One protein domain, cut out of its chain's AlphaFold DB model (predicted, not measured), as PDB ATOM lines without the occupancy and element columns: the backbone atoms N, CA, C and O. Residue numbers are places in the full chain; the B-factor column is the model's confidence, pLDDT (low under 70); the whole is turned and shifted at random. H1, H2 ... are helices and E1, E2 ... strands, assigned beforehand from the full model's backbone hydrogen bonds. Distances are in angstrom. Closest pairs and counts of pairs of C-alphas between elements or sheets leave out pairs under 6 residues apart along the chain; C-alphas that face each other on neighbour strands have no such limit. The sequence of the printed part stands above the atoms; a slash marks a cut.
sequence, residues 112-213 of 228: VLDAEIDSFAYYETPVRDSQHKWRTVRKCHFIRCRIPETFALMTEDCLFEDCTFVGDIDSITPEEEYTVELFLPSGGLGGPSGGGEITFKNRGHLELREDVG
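AT A GLANCE: This is residues 112 to 213 of the 228 residues of an uncharacterized protein of Verrucomicrobiales bacterium (UniProt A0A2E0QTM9). Little regular structure is named here; the chain is wound in stacked turns, with the parallel pairs E2 and E4, E3 and E5, E6 and E7 on its walls and H2 inside. The 102 printed residues hold H1 E1 E2 E3 H2 E4 E5 E6 E7 in that order, mixed in class, with 39 residues in named elements. The whole is compact, radius of gyration of the C-alphas 12.6 A, spanning 32 by 25 by 23 A.

IN THESE COORDINATES: H1 is residues 126 to 130, from C-alpha 126 at (20.840, -28.010, -33.563); E1 135 to 138; E2 141 to 143; E3 146 to 148; H2 149 to 152; E4 159 to 161; E5 164 to 166. E6, 178 to 184, is 19.2 A long; E7, 198 to 204, 19.7 A, ends at (24.939, -35.269, -10.983).

HOW THE PARTS SIT: Residues 112 to 113 pair with 142 to 143 of E2, parallel. E1 pairs with no named strand. Within hydrogen-bond range are N 142 and O 159 across the parallel neighbours E2 and E4, at 2.8 A, N 147 and O 164 across E3 and E5, at 2.8 A, and N 180 and O 199 across E6 and E7, at 3.0 A. The closest C-alphas of E4 and E6, Leu 159 and Phe 183, are 4.8 A apart. H1's O i to N i+4 pair is within hydrogen-bond range; H2 is too short for one.

THE WHOLE: The farthest C-alphas, Tyr 123 and Gly 187, are 35.0 A apart. The printed part has no cut; links E5 to E6 and E6 to E7 are long. Residues 186 to 190 have pLDDT under 70.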
ATOM      1  N   VAL A 112      39.280 -34.719 -22.581       98.19
ATOM      2  CA  VAL A 112      39.767 -33.413 -23.039       98.19
ATOM      3  C   VAL A 112      40.155 -32.584 -21.819       98.19
ATOM      4  O   VAL A 112      39.356 -32.419 -20.902       98.19
ATOM      5  N   LEU A 113      41.388 -32.086 -21.795       97.62
ATOM      6  CA  LEU A 113      42.017 -31.423 -20.657       97.62
ATOM      7  C   LEU A 113      42.419 -30.003 -21.046       97.62
ATOM      8  O   LEU A 113      43.087 -29.817 -22.066       97.62
ATOM      9  N   ASP A 114      42.078 -29.027 -20.204       96.56
ATOM     10  CA  ASP A 114      42.596 -27.655 -20.281       96.56
ATOM     11  C   ASP A 114      42.452 -27.032 -21.689       96.56
ATOM     12  O   ASP A 114      43.357 -26.350 -22.178       96.56
ATOM     13  N   ALA A 115      41.343 -27.325 -22.378       94.31
ATOM     14  CA  ALA A 115      41.083 -26.871 -23.739       94.31
ATOM     15  C   ALA A 115      40.100 -25.698 -23.768       94.31
ATOM     16  O   ALA A 115      39.119 -25.652 -23.020       94.31
ATOM     17  N   GLU A 116      40.339 -24.773 -24.690       92.50
ATOM     18  CA  GLU A 116      39.369 -23.753 -25.064       92.50
ATOM     19  C   GLU A 116      38.657 -24.223 -26.328       92.50
ATOM     20  O   GLU A 116      39.289 -24.458 -27.356       92.50
ATOM     21  N   ILE A 117      37.348 -24.434 -26.212       90.69
ATOM     22  CA  ILE A 117      36.487 -24.799 -27.332       90.69
ATOM     23  C   ILE A 117      35.754 -23.530 -27.762       90.69
ATOM     24  O   ILE A 117      35.284 -22.763 -26.914       90.69
ATOM     25  N   ASP A 118      35.647 -23.300 -29.068       85.69
ATOM     26  CA  ASP A 118      34.854 -22.191 -29.593       85.69
ATOM     27  C   ASP A 118      33.488 -22.633 -30.098       85.69
ATOM     28  O   ASP A 118      33.212 -23.817 -30.320       85.69
ATOM     29  N   SER A 119      32.639 -21.628 -30.284       85.75
ATOM     30  CA  SER A 119      31.256 -21.753 -30.702       85.75
ATOM     31  C   SER A 119      31.081 -22.608 -31.949       85.75
ATOM     32  O   SER A 119      31.845 -22.546 -32.918       85.75
ATOM     33  N   PHE A 120      30.010 -23.385 -31.930       81.62
ATOM     34  CA  PHE A 120      29.683 -24.336 -32.965       81.62
ATOM     35  C   PHE A 120      28.539 -23.829 -33.836       81.62
ATOM     36  O   PHE A 120      27.498 -23.404 -33.344       81.62
ATOM     37  N   ALA A 121      28.734 -23.883 -35.154       80.75
ATOM     38  CA  ALA A 121      27.733 -23.464 -36.125       80.75
ATOM     39  C   ALA A 121      27.046 -24.675 -36.761       80.75
ATOM     40  O   ALA A 121      27.706 -25.583 -37.275       80.75
ATOM     41  N   TYR A 122      25.719 -24.622 -36.794       79.69
ATOM     42  CA  TYR A 122      24.848 -25.655 -37.346       79.69
ATOM     43  C   TYR A 122      24.513 -25.393 -38.823       79.69
ATOM     44  O   TYR A 122      24.497 -24.237 -39.271       79.69
ATOM     45  N   TYR A 123      24.341 -26.469 -39.597       76.75
ATOM     46  CA  TYR A 123      23.944 -26.432 -41.006       76.75
ATOM     47  C   TYR A 123      22.421 -26.395 -41.150       76.75
ATOM     48  O   TYR A 123      21.910 -25.555 -41.889       76.75
ATOM     49  N   GLU A 124      21.717 -27.276 -40.435       79.31
ATOM     50  CA  GLU A 124      20.261 -27.230 -40.282       79.31
ATOM     51  C   GLU A 124      19.897 -26.679 -38.892       79.31
ATOM     52  O   GLU A 124      20.328 -25.586 -38.519       79.31
ATOM     53  N   THR A 125      19.127 -27.436 -38.110       82.44
ATOM     54  CA  THR A 125      18.808 -27.133 -36.716       82.44
ATOM     55  C   THR A 125      19.799 -27.833 -35.782       82.44
ATOM     56  O   THR A 125      20.343 -28.880 -36.150       82.44
ATOM     57  N   PRO A 126      20.007 -27.328 -34.550       81.44
ATOM     58  CA  PRO A 126      20.840 -28.010 -33.563       81.44
ATOM     59  C   PRO A 126      20.429 -29.469 -33.330       81.44
ATOM     60  O   PRO A 126      21.296 -30.326 -33.222       81.44
ATOM     61  N   VAL A 127      19.122 -29.757 -33.338       82.62
ATOM     62  CA  VAL A 127      18.562 -31.107 -33.154       82.62
ATOM     63  C   VAL A 127      18.957 -32.055 -34.281       82.62
ATOM     64  O   VAL A 127      19.383 -33.181 -34.035       82.62
ATOM     65  N   ARG A 128      18.805 -31.624 -35.536       83.56
ATOM     66  CA  ARG A 128      19.113 -32.480 -36.690       83.56
ATOM     67  C   ARG A 128      20.606 -32.679 -36.856       83.56
ATOM     68  O   ARG A 128      21.057 -33.791 -37.126       83.56
ATOM     69  N   ASP A 129      21.370 -31.607 -36.683       82.44
ATOM     70  CA  ASP A 129      22.817 -31.669 -36.792       82.44
ATOM     71  C   ASP A 129      23.421 -32.500 -35.658       82.44
ATOM     72  O   ASP A 129      24.309 -33.289 -35.947       82.44
ATOM     73  N   SER A 130      22.956 -32.398 -34.405       79.00
ATOM     74  CA  SER A 130      23.498 -33.198 -33.289       79.00
ATOM     75  C   SER A 130      23.240 -34.703 -33.445       79.00
ATOM     76  O   SER A 130      24.018 -35.526 -32.967       79.00
ATOM     77  N   GLN A 131      22.192 -35.081 -34.180       81.19
ATOM     78  CA  GLN A 131      21.913 -36.473 -34.555       81.19
ATOM     79  C   GLN A 131      22.755 -36.956 -35.745       81.19
ATOM     80  O   GLN A 131      22.764 -38.147 -36.077       81.19
ATOM     81  N   HIS A 132      23.474 -36.058 -36.419       85.06
ATOM     82  CA  HIS A 132      24.300 -36.419 -37.557       85.06
ATOM     83  C   HIS A 132      25.562 -37.167 -37.100       85.06
ATOM     84  O   HIS A 132      26.274 -36.746 -36.193       85.06
ATOM     85  N   LYS A 133      25.930 -38.252 -37.797       83.88
ATOM     86  CA  LYS A 133      27.086 -39.105 -37.428       83.88
ATOM     87  C   LYS A 133      28.439 -38.375 -37.353       83.88
ATOM     88  O   LYS A 133      29.373 -38.859 -36.722       83.88
ATOM     89  N   TRP A 134      28.547 -37.245 -38.055       84.81
ATOM     90  CA  TRP A 134      29.729 -36.372 -38.090       84.81
ATOM     91  C   TRP A 134      29.638 -35.210 -37.091       84.81
ATOM     92  O   TRP A 134      30.336 -34.214 -37.241       84.81
ATOM     93  N   ARG A 135      28.733 -35.286 -36.121       85.88
ATOM     94  CA  ARG A 135      28.447 -34.240 -35.137       85.88
ATOM     95  C   ARG A 135      28.126 -34.885 -33.793       85.88
ATOM     96  O   ARG A 135      27.153 -34.539 -33.140       85.88
ATOM     97  N   THR A 136      28.936 -35.858 -33.401       87.25
ATOM     98  CA  THR A 136      28.660 -36.685 -32.225       87.25
ATOM     99  C   THR A 136      29.796 -36.549 -31.229       87.25
ATOM    100  O   THR A 136      30.944 -36.841 -31.558       87.25
ATOM    101  N   VAL A 137      29.485 -36.139 -30.006       94.06
ATOM    102  CA  VAL A 137      30.437 -36.113 -28.894       94.06
ATOM    103  C   VAL A 137      29.825 -36.920 -27.766       94.06
ATOM    104  O   VAL A 137      28.901 -36.463 -27.106       94.06
ATOM    105  N   ARG A 138      30.301 -38.146 -27.564       95.38
ATOM    106  CA  ARG A 138      29.655 -39.078 -26.638       95.38
ATOM    107  C   ARG A 138      30.613 -39.680 -25.633       95.38
ATOM    108  O   ARG A 138      31.764 -39.975 -25.971       95.38
ATOM    109  N   LYS A 139      30.130 -39.888 -24.406       97.00
ATOM    110  CA  LYS A 139      30.883 -40.553 -23.327       97.00
ATOM    111  C   LYS A 139      32.246 -39.912 -23.075       97.00
ATOM    112  O   LYS A 139      33.216 -40.596 -22.769       97.00
ATOM    113  N   CYS A 140      32.359 -38.603 -23.281       97.81
ATOM    114  CA  CYS A 140      33.612 -37.874 -23.123       97.81
ATOM    115  C   CYS A 140      33.709 -37.249 -21.729       97.81
ATOM    116  O   CYS A 140      32.699 -36.960 -21.088       97.81
ATOM    117  N   HIS A 141      34.937 -37.024 -21.272       97.56
ATOM    118  CA  HIS A 141      35.221 -36.340 -20.016       97.56
ATOM    119  C   HIS A 141      36.011 -35.060 -20.302       97.56
ATOM    120  O   HIS A 141      37.157 -35.121 -20.747       97.56
ATOM    121  N   PHE A 142      35.396 -33.908 -20.065       97.31
ATOM    122  CA  PHE A 142      36.010 -32.591 -20.199       97.31
ATOM    123  C   PHE A 142      36.461 -32.102 -18.827       97.31
ATOM    124  O   PHE A 142      35.662 -32.106 -17.896       97.31
ATOM    125  N   ILE A 143      37.717 -31.676 -18.699       96.00
ATOM    126  CA  ILE A 143      38.304 -31.257 -17.423       96.00
ATOM    127  C   ILE A 143      38.961 -29.889 -17.586       96.00
ATOM    128  O   ILE A 143      39.901 -29.743 -18.373       96.00
ATOM    129  N   ARG A 144      38.499 -28.897 -16.812       95.56
ATOM    130  CA  ARG A 144      38.983 -27.500 -16.853       95.56
ATOM    131  C   ARG A 144      38.921 -26.875 -18.247       95.56
ATOM    132  O   ARG A 144      39.797 -26.108 -18.643       95.56
ATOM    133  N   CYS A 145      37.887 -27.219 -19.003       95.12
ATOM    134  CA  CYS A 145      37.681 -26.690 -20.341       95.12
ATOM    135  C   CYS A 145      36.776 -25.456 -20.320       95.12
ATOM    136  O   CYS A 145      35.898 -25.306 -19.464       95.12
ATOM    137  N   ARG A 146      36.948 -24.592 -21.319       94.38
ATOM    138  CA  ARG A 146      35.975 -23.552 -21.655       94.38
ATOM    139  C   ARG A 146      35.034 -24.108 -22.722       94.38
ATOM    140  O   ARG A 146      35.488 -24.422 -23.820       94.38
ATOM    141  N   ILE A 147      33.753 -24.243 -22.387       93.56
ATOM    142  CA  ILE A 147      32.742 -24.940 -23.186       93.56
ATOM    143  C   ILE A 147      31.664 -23.949 -23.652       93.56
ATOM    144  O   ILE A 147      30.924 -23.423 -22.825       93.56
ATOM    145  N   PRO A 148      31.526 -23.684 -24.953       91.88
ATOM    146  CA  PRO A 148      30.382 -22.954 -25.487       91.88
ATOM    147  C   PRO A 148      29.089 -23.762 -25.336       91.88
ATOM    148  O   PRO A 148      29.096 -24.987 -25.494       91.88
ATOM    149  N   GLU A 149      27.968 -23.090 -25.083       91.69
ATOM    150  CA  GLU A 149      26.654 -23.740 -25.011       91.69
ATOM    151  C   GLU A 149      26.278 -24.386 -26.343       91.69
ATOM    152  O   GLU A 149      25.782 -25.511 -26.366       91.69
ATOM    153  N   THR A 150      26.614 -23.738 -27.460       88.88
ATOM    154  CA  THR A 150      26.443 -24.323 -28.795       88.88
ATOM    155  C   THR A 150      27.184 -25.647 -28.954       88.88
ATOM    156  O   THR A 150      26.650 -26.535 -29.601       88.88
ATOM    157  N   PHE A 151      28.363 -25.839 -28.353       90.75
ATOM    158  CA  PHE A 151      29.053 -27.134 -28.364       90.75
ATOM    159  C   PHE A 151      28.414 -28.135 -27.394       90.75
ATOM    160  O   PHE A 151      28.318 -29.318 -27.701       90.75
ATOM    161  N   ALA A 152      27.935 -27.688 -26.232       92.12
ATOM    162  CA  ALA A 152      27.284 -28.579 -25.271       92.12
ATOM    163  C   ALA A 152      26.069 -29.310 -25.879       92.12
ATOM    164  O   ALA A 152      25.798 -30.453 -25.515       92.12
ATOM    165  N   LEU A 153      25.391 -28.706 -26.860       90.06
ATOM    166  CA  LEU A 153      24.235 -29.301 -27.538       90.06
ATOM    167  C   LEU A 153      24.509 -30.588 -28.321       90.06
ATOM    168  O   LEU A 153      23.592 -31.374 -28.524       90.06
ATOM    169  N   MET A 154      25.742 -30.810 -28.783       89.06
ATOM    170  CA  MET A 154      26.100 -32.025 -29.529       89.06
ATOM    171  C   MET A 154      26.636 -33.146 -28.625       89.06
ATOM    172  O   MET A 154      27.187 -34.133 -29.125       89.06
ATOM    173  N   THR A 155      26.532 -32.969 -27.304       93.12
ATOM    174  CA  THR A 155      27.092 -33.897 -26.325       93.12
ATOM    175  C   THR A 155      26.054 -34.884 -25.802       93.12
ATOM    176  O   THR A 155      24.897 -34.539 -25.579       93.12
ATOM    177  N   GLU A 156      26.484 -36.127 -25.600       93.81
ATOM    178  CA  GLU A 156      25.675 -37.220 -25.059       93.81
ATOM    179  C   GLU A 156      26.491 -37.967 -23.998       93.81
ATOM    180  O   GLU A 156      27.653 -38.312 -24.230       93.81
ATOM    181  N   ASP A 157      25.916 -38.197 -22.814       94.44
ATOM    182  CA  ASP A 157      26.577 -38.902 -21.706       94.44
ATOM    183  C   ASP A 157      27.987 -38.363 -21.388       94.44
ATOM    184  O   ASP A 157      28.921 -39.120 -21.140       94.44
ATOM    185  N   CYS A 158      28.182 -37.043 -21.455       95.62
ATOM    186  CA  CYS A 158      29.475 -36.411 -21.195       95.62
ATOM    187  C   CYS A 158      29.546 -35.827 -19.782       95.62
ATOM    188  O   CYS A 158      28.580 -35.240 -19.291       95.62
ATOM    189  N   LEU A 159      30.720 -35.946 -19.158       95.88
ATOM    190  CA  LEU A 159      31.041 -35.337 -17.869       95.88
ATOM    191  C   LEU A 159      31.872 -34.075 -18.072       95.88
ATOM    192  O   LEU A 159      32.867 -34.098 -18.799       95.88
ATOM    193  N   PHE A 160      31.490 -32.999 -17.389       95.50
ATOM    194  CA  PHE A 160      32.221 -31.736 -17.390       95.50
ATOM    195  C   PHE A 160      32.691 -31.411 -15.972       95.50
ATOM    196  O   PHE A 160      31.916 -30.969 -15.125       95.50
ATOM    197  N   GLU A 161      33.972 -31.641 -15.714       94.25
ATOM    198  CA  GLU A 161      34.642 -31.395 -14.442       94.25
ATOM    199  C   GLU A 161      35.370 -30.047 -14.491       94.25
ATOM    200  O   GLU A 161      36.152 -29.781 -15.405       94.25
ATOM    201  N   ASP A 162      35.083 -29.163 -13.534       93.62
ATOM    202  CA  ASP A 162      35.697 -27.831 -13.416       93.62
ATOM    203  C   ASP A 162      35.664 -26.986 -14.706       93.62
ATOM    204  O   ASP A 162      36.535 -26.150 -14.952       93.62
ATOM    205  N   CYS A 163      34.664 -27.208 -15.561       94.06
ATOM    206  CA  CYS A 163      34.506 -26.482 -16.815       94.06
ATOM    207  C   CYS A 163      33.782 -25.146 -16.610       94.06
ATOM    208  O   CYS A 163      32.961 -24.989 -15.709       94.06
ATOM    209  N   THR A 164      34.059 -24.185 -17.491       93.12
ATOM    210  CA  THR A 164      33.315 -22.921 -17.573       93.12
ATOM    211  C   THR A 164      32.453 -22.925 -18.824       93.12
ATOM    212  O   THR A 164      32.983 -23.092 -19.923       93.12
ATOM    213  N   PHE A 165      31.149 -22.700 -18.667       91.94
ATOM    214  CA  PHE A 165      30.233 -22.569 -19.796       91.94
ATOM    215  C   PHE A 165      30.170 -21.124 -20.295       91.94
ATOM    216  O   PHE A 165      30.138 -20.183 -19.501       91.94
ATOM    217  N   VAL A 166      30.167 -20.944 -21.615       89.81
ATOM    218  CA  VAL A 166      30.045 -19.630 -22.257       89.81
ATOM    219  C   VAL A 166      28.724 -19.557 -22.995       89.81
ATOM    220  O   VAL A 166      28.540 -20.257 -23.986       89.81
ATOM    221  N   GLY A 167      27.845 -18.669 -22.528       86.56
ATOM    222  CA  GLY A 167      26.555 -18.393 -23.150       86.56
ATOM    223  C   GLY A 167      26.713 -17.788 -24.541       86.56
ATOM    224  O   GLY A 167      26.996 -16.601 -24.684       86.56
ATOM    225  N   ASP A 168      26.535 -18.619 -25.559       85.81
ATOM    226  CA  ASP A 168      26.523 -18.250 -26.976       85.81
ATOM    227  C   ASP A 168      25.283 -18.797 -27.701       85.81
ATOM    228  O   ASP A 168      25.199 -18.775 -28.931       85.81
ATOM    229  N   ILE A 169      24.304 -19.271 -26.928       82.38
ATOM    230  CA  ILE A 169      23.097 -19.921 -27.426       82.38
ATOM    231  C   ILE A 169      22.207 -18.973 -28.233       82.38
ATOM    232  O   ILE A 169      21.598 -19.400 -29.201       82.38
ATOM    233  N   ASP A 170      22.215 -17.670 -27.945       78.56
ATOM    234  CA  ASP A 170      21.433 -16.672 -28.694       78.56
ATOM    235  C   ASP A 170      21.861 -16.549 -30.172       78.56
ATOM    236  O   ASP A 170      21.182 -15.913 -30.979       78.56
ATOM    237  N   SER A 171      22.998 -17.149 -30.547       74.94
ATOM    238  CA  SER A 171      23.468 -17.206 -31.934       74.94
ATOM    239  C   SER A 171      22.745 -18.246 -32.798       74.94
ATOM    240  O   SER A 171      22.947 -18.266 -34.017       74.94
ATOM    241  N   ILE A 172      21.902 -19.097 -32.201       77.56
ATOM    242  CA  ILE A 172      21.130 -20.119 -32.913       77.56
ATOM    243  C   ILE A 172      19.633 -19.847 -32.782       77.56
ATOM    244  O   ILE A 172      19.152 -19.329 -31.780       77.56
ATOM    245  N   THR A 173      18.882 -20.206 -33.817       77.50
ATOM    246  CA  THR A 173      17.420 -20.118 -33.817       77.50
ATOM    247  C   THR A 173      16.871 -21.539 -33.802       77.50
ATOM    248  O   THR A 173      16.836 -22.175 -34.858       77.50
ATOM    249  N   PRO A 174      16.532 -22.095 -32.630       73.12
ATOM    250  CA  PRO A 174      15.891 -23.400 -32.574       73.12
ATOM    251  C   PRO A 174      14.499 -23.327 -33.220       73.12
ATOM    252  O   PRO A 174      13.757 -22.368 -33.035       73.12
ATOM    253  N   GLU A 175      14.154 -24.341 -34.013       81.44
ATOM    254  CA  GLU A 175      12.820 -24.474 -34.625       81.44
ATOM    255  C   GLU A 175      11.890 -25.371 -33.790       81.44
ATOM    256  O   GLU A 175      10.688 -25.442 -34.045       81.44
ATOM    257  N   GLU A 176      12.449 -26.076 -32.804       83.81
ATOM    258  CA  GLU A 176      11.767 -27.047 -31.954       83.81
ATOM    259  C   GLU A 176      12.427 -27.120 -30.569       83.81
ATOM    260  O   GLU A 176      13.592 -26.746 -30.406       83.81
ATOM    261  N   GLU A 177      11.678 -27.608 -29.575       87.31
ATOM    262  CA  GLU A 177      12.202 -27.830 -28.227       87.31
ATOM    263  C   GLU A 177      13.327 -28.864 -28.239       87.31
ATOM    264  O   GLU A 177      13.174 -29.972 -28.759       87.31
ATOM    265  N   TYR A 178      14.450 -28.526 -27.605       87.75
ATOM    266  CA  TYR A 178      15.588 -29.426 -27.499       87.75
ATOM    267  C   TYR A 178      16.152 -29.436 -26.088       87.75
ATOM    268  O   TYR A 178      16.522 -28.403 -25.532       87.75
ATOM    269  N   THR A 179      16.211 -30.628 -25.495       89.12
ATOM    270  CA  THR A 179      16.775 -30.831 -24.161       89.12
ATOM    271  C   THR A 179      18.046 -31.651 -24.252       89.12
ATOM    272  O   THR A 179      18.041 -32.734 -24.836       89.12
ATOM    273  N   VAL A 180      19.102 -31.162 -23.609       89.75
ATOM    274  CA  VAL A 180      20.382 -31.865 -23.500       89.75
ATOM    275  C   VAL A 180      20.707 -32.088 -22.031       89.75
ATOM    276  O   VAL A 180      20.616 -31.170 -21.213       89.75
ATOM    277  N   GLU A 181      21.041 -33.329 -21.680       91.50
ATOM    278  CA  GLU A 181      21.477 -33.676 -20.331       91.50
ATOM    279  C   GLU A 181      22.987 -33.471 -20.209       91.50
ATOM    280  O   GLU A 181      23.761 -33.968 -21.023       91.50
ATOM    281  N   LEU A 182      23.402 -32.742 -19.175       91.31
ATOM    282  CA  LEU A 182      24.809 -32.486 -18.883       91.31
ATOM    283  C   LEU A 182      25.140 -33.044 -17.512       91.31
ATOM    284  O   LEU A 182      24.441 -32.752 -16.541       91.31
ATOM    285  N   PHE A 183      26.219 -33.813 -17.414       93.56
ATOM    286  CA  PHE A 183      26.646 -34.392 -16.148       93.56
ATOM    287  C   PHE A 183      27.775 -33.559 -15.552       93.56
ATOM    288  O   PHE A 183      28.790 -33.305 -16.200       93.56
ATOM    289  N   LEU A 184      27.584 -33.131 -14.306       91.31
ATOM    290  CA  LEU A 184      28.503 -32.267 -13.573       91.31
ATOM    291  C   LEU A 184      28.868 -32.905 -12.219       91.31
ATOM    292  O   LEU A 184      28.030 -33.577 -11.596       91.31
ATOM    293  N   PRO A 185      30.090 -32.691 -11.700       87.50
ATOM    294  CA  PRO A 185      30.405 -32.980 -10.309       87.50
ATOM    295  C   PRO A 185      29.464 -32.231  -9.357       87.50
ATOM    296  O   PRO A 185      29.020 -31.111  -9.623       87.50
ATOM    297  N   SER A 186      29.139 -32.850  -8.224       67.06
ATOM    298  CA  SER A 186      28.245 -32.258  -7.228       67.06
ATOM    299  C   SER A 186      28.823 -30.940  -6.700       67.06
ATOM    300  O   SER A 186      29.921 -30.929  -6.152       67.06
ATOM    301  N   GLY A 187      28.078 -29.837  -6.840       59.47
ATOM    302  CA  GLY A 187      28.523 -28.505  -6.407       59.47
ATOM    303  C   GLY A 187      29.260 -27.681  -7.470       59.47
ATOM    304  O   GLY A 187      29.805 -26.633  -7.127       59.47
ATOM    305  N   GLY A 188      29.268 -28.123  -8.733       55.03
ATOM    306  CA  GLY A 188      29.813 -27.352  -9.853       55.03
ATOM    307  C   GLY A 188      29.187 -25.956  -9.980       55.03
ATOM    308  O   GLY A 188      27.979 -25.778  -9.804       55.03
ATOM    309  N   LEU A 189      30.036 -24.966 -10.268       53.72
ATOM    310  CA  LEU A 189      29.633 -23.604 -10.628       53.72
ATOM    311  C   LEU A 189      28.715 -23.646 -11.861       53.72
ATOM    312  O   LEU A 189      28.877 -24.522 -12.704       53.72
ATOM    313  N   GLY A 190      27.751 -22.720 -11.911       64.88
ATOM    314  CA  GLY A 190      26.636 -22.644 -12.864       64.88
ATOM    315  C   GLY A 190      26.831 -23.399 -14.180       64.88
ATOM    316  O   GLY A 190      27.697 -23.054 -14.981       64.88
ATOM    317  N   GLY A 191      25.990 -24.416 -14.398       72.44
ATOM    318  CA  GLY A 191      25.834 -25.017 -15.718       72.44
ATOM    319  C   GLY A 191      25.339 -23.988 -16.740       72.44
ATOM    320  O   GLY A 191      25.025 -22.851 -16.375       72.44
ATOM    321  N   PRO A 192      25.267 -24.367 -18.019       80.56
ATOM    322  CA  PRO A 192      24.855 -23.447 -19.067       80.56
ATOM    323  C   PRO A 192      23.448 -22.901 -18.822       80.56
ATOM    324  O   PRO A 192      22.598 -23.541 -18.196       80.56
ATOM    325  N   SER A 193      23.242 -21.684 -19.304       78.62
ATOM    326  CA  SER A 193      22.061 -20.864 -19.048       78.62
ATOM    327  C   SER A 193      20.886 -21.290 -19.927       78.62
ATOM    328  O   SER A 193      19.739 -21.200 -19.487       78.62
ATOM    329  N   GLY A 194      21.168 -21.792 -21.136       76.81
ATOM    330  CA  GLY A 194      20.143 -22.087 -22.135       76.81
ATOM    331  C   GLY A 194      19.494 -20.817 -22.685       76.81
ATOM    332  O   GLY A 194      19.868 -19.699 -22.329       76.81
ATOM    333  N   GLY A 195      18.517 -20.987 -23.575       77.44
ATOM    334  CA  GLY A 195      17.831 -19.870 -24.224       77.44
ATOM    335  C   GLY A 195      16.761 -20.333 -25.209       77.44
ATOM    336  O   GLY A 195      16.925 -21.353 -25.877       77.44
ATOM    337  N   GLY A 196      15.652 -19.589 -25.283       81.31
ATOM    338  CA  GLY A 196      14.508 -19.931 -26.135       81.31
ATOM    339  C   GLY A 196      13.974 -21.340 -25.859       81.31
ATOM    340  O   GLY A 196      13.675 -21.695 -24.721       81.31
ATOM    341  N   GLU A 197      13.879 -22.137 -26.916       84.00
ATOM    342  CA  GLU A 197      13.394 -23.519 -26.948       84.00
ATOM    343  C   GLU A 197      14.458 -24.553 -26.508       84.00
ATOM    344  O   GLU A 197      14.211 -25.760 -26.520       84.00
ATOM    345  N   ILE A 198      15.651 -24.106 -26.106       88.25
ATOM    346  CA  ILE A 198      16.756 -24.974 -25.698       88.25
ATOM    347  C   ILE A 198      16.882 -25.012 -24.182       88.25
ATOM    348  O   ILE A 198      17.064 -23.990 -23.518       88.25
ATOM    349  N   THR A 199      16.869 -26.229 -23.640       89.50
ATOM    350  CA  THR A 199      17.001 -26.490 -22.207       89.50
ATOM    351  C   THR A 199      18.208 -27.376 -21.917       89.50
ATOM    352  O   THR A 199      18.336 -28.476 -22.453       89.50
ATOM    353  N   PHE A 200      19.056 -26.945 -20.986       90.00
ATOM    354  CA  PHE A 200      20.100 -27.793 -20.416       90.00
ATOM    355  C   PHE A 200      19.653 -28.364 -19.078       90.00
ATOM    356  O   PHE A 200      19.312 -27.636 -18.143       90.00
ATOM    357  N   LYS A 201      19.669 -29.690 -18.971       90.81
ATOM    358  CA  LYS A 201      19.326 -30.395 -17.743       90.81
ATOM    359  C   LYS A 201      20.593 -30.870 -17.050       90.81
ATOM    360  O   LYS A 201      21.166 -31.893 -17.411       90.81
ATOM    361  N   ASN A 202      20.992 -30.141 -16.015       89.50
ATOM    362  CA  ASN A 202      22.151 -30.504 -15.209       89.50
ATOM    363  C   ASN A 202      21.824 -31.714 -14.320       89.50
ATOM    364  O   ASN A 202      20.862 -31.697 -13.546       89.50
ATOM    365  N   ARG A 203      22.636 -32.760 -14.441       90.50
ATOM    366  CA  ARG A 203      22.586 -34.016 -13.690       90.50
ATOM    367  C   ARG A 203      23.847 -34.169 -12.853       90.50
ATOM    368  O   ARG A 203      24.909 -33.656 -13.209       90.50
ATOM    369  N   GLY A 204      23.751 -34.896 -11.745       89.50
ATOM    370  CA  GLY A 204      24.939 -35.269 -10.983       89.50
ATOM    371  C   GLY A 204      25.731 -36.356 -11.710       89.50
ATOM    372  O   GLY A 204      25.142 -37.280 -12.255       89.50
ATOM    373  N   HIS A 205      27.063 -36.304 -11.669       89.00
ATOM    374  CA  HIS A 205      27.924 -37.333 -12.278       89.00
ATOM    375  C   HIS A 205      27.623 -38.772 -11.807       89.00
ATOM    376  O   HIS A 205      27.839 -39.714 -12.558       89.00
ATOM    377  N   LEU A 206      27.077 -38.954 -10.597       88.12
ATOM    378  CA  LEU A 206      26.645 -40.262 -10.083       88.12
ATOM    379  C   LEU A 206      25.426 -40.846 -10.824       88.12
ATOM    380  O   LEU A 206      25.098 -42.011 -10.624       88.12
ATOM    381  N   GLU A 207      24.734 -40.047 -11.640       89.25
ATOM    382  CA  GLU A 207      23.634 -40.498 -12.500       89.25
ATOM    383  C   GLU A 207      24.131 -41.087 -13.835       89.25
ATOM    384  O   GLU A 207      23.322 -41.651 -14.577       89.25
ATOM    385  N   LEU A 208      25.432 -40.986 -14.147       89.56
ATOM    386  CA  LEU A 208      26.018 -41.624 -15.325       89.56
ATOM    387  C   LEU A 208      25.883 -43.145 -15.221       89.56
ATOM    388  O   LEU A 208      26.198 -43.758 -14.201       89.56
ATOM    389  N   ARG A 209      25.400 -43.762 -16.300       85.19
ATOM    390  CA  ARG A 209      25.168 -45.214 -16.367       85.19
ATOM    391  C   ARG A 209      26.400 -45.997 -16.799       85.19
ATOM    392  O   ARG A 209      26.448 -47.207 -16.598       85.19
ATOM    393  N   GLU A 210      27.350 -45.314 -17.421       88.06
ATOM    394  CA  GLU A 210      28.538 -45.898 -18.023       88.06
ATOM    395  C   GLU A 210      29.761 -45.029 -17.733       88.06
ATOM    396  O   GLU A 210      29.637 -43.838 -17.441       88.06
ATOM    397  N   ASP A 211      30.943 -45.637 -17.835       90.94
ATOM    398  CA  ASP A 211      32.206 -44.923 -17.708       90.94
ATOM    399  C   ASP A 211      32.393 -43.940 -18.873       90.94
ATOM    400  O   ASP A 211      32.138 -44.256 -20.040       90.94
ATOM    401  N   VAL A 212      32.889 -42.750 -18.543       95.25
ATOM    402  CA  VAL A 212      33.140 -41.658 -19.488       95.25
ATOM    403  C   VAL A 212      34.621 -41.306 -19.527       95.25
ATOM    404  O   VAL A 212      35.350 -41.446 -18.544       95.25
ATOM    405  N   GLY A 213      35.064 -40.793 -20.669       97.38
ATOM    406  CA  GLY A 213      36.455 -40.452 -20.912       97.38
ATOM    407  C   GLY A 213      37.287 -41.618 -21.438       97.38
ATOM    408  O   GLY A 213      36.795 -42.717 -21.707       97.38
TER     409      GLY A 213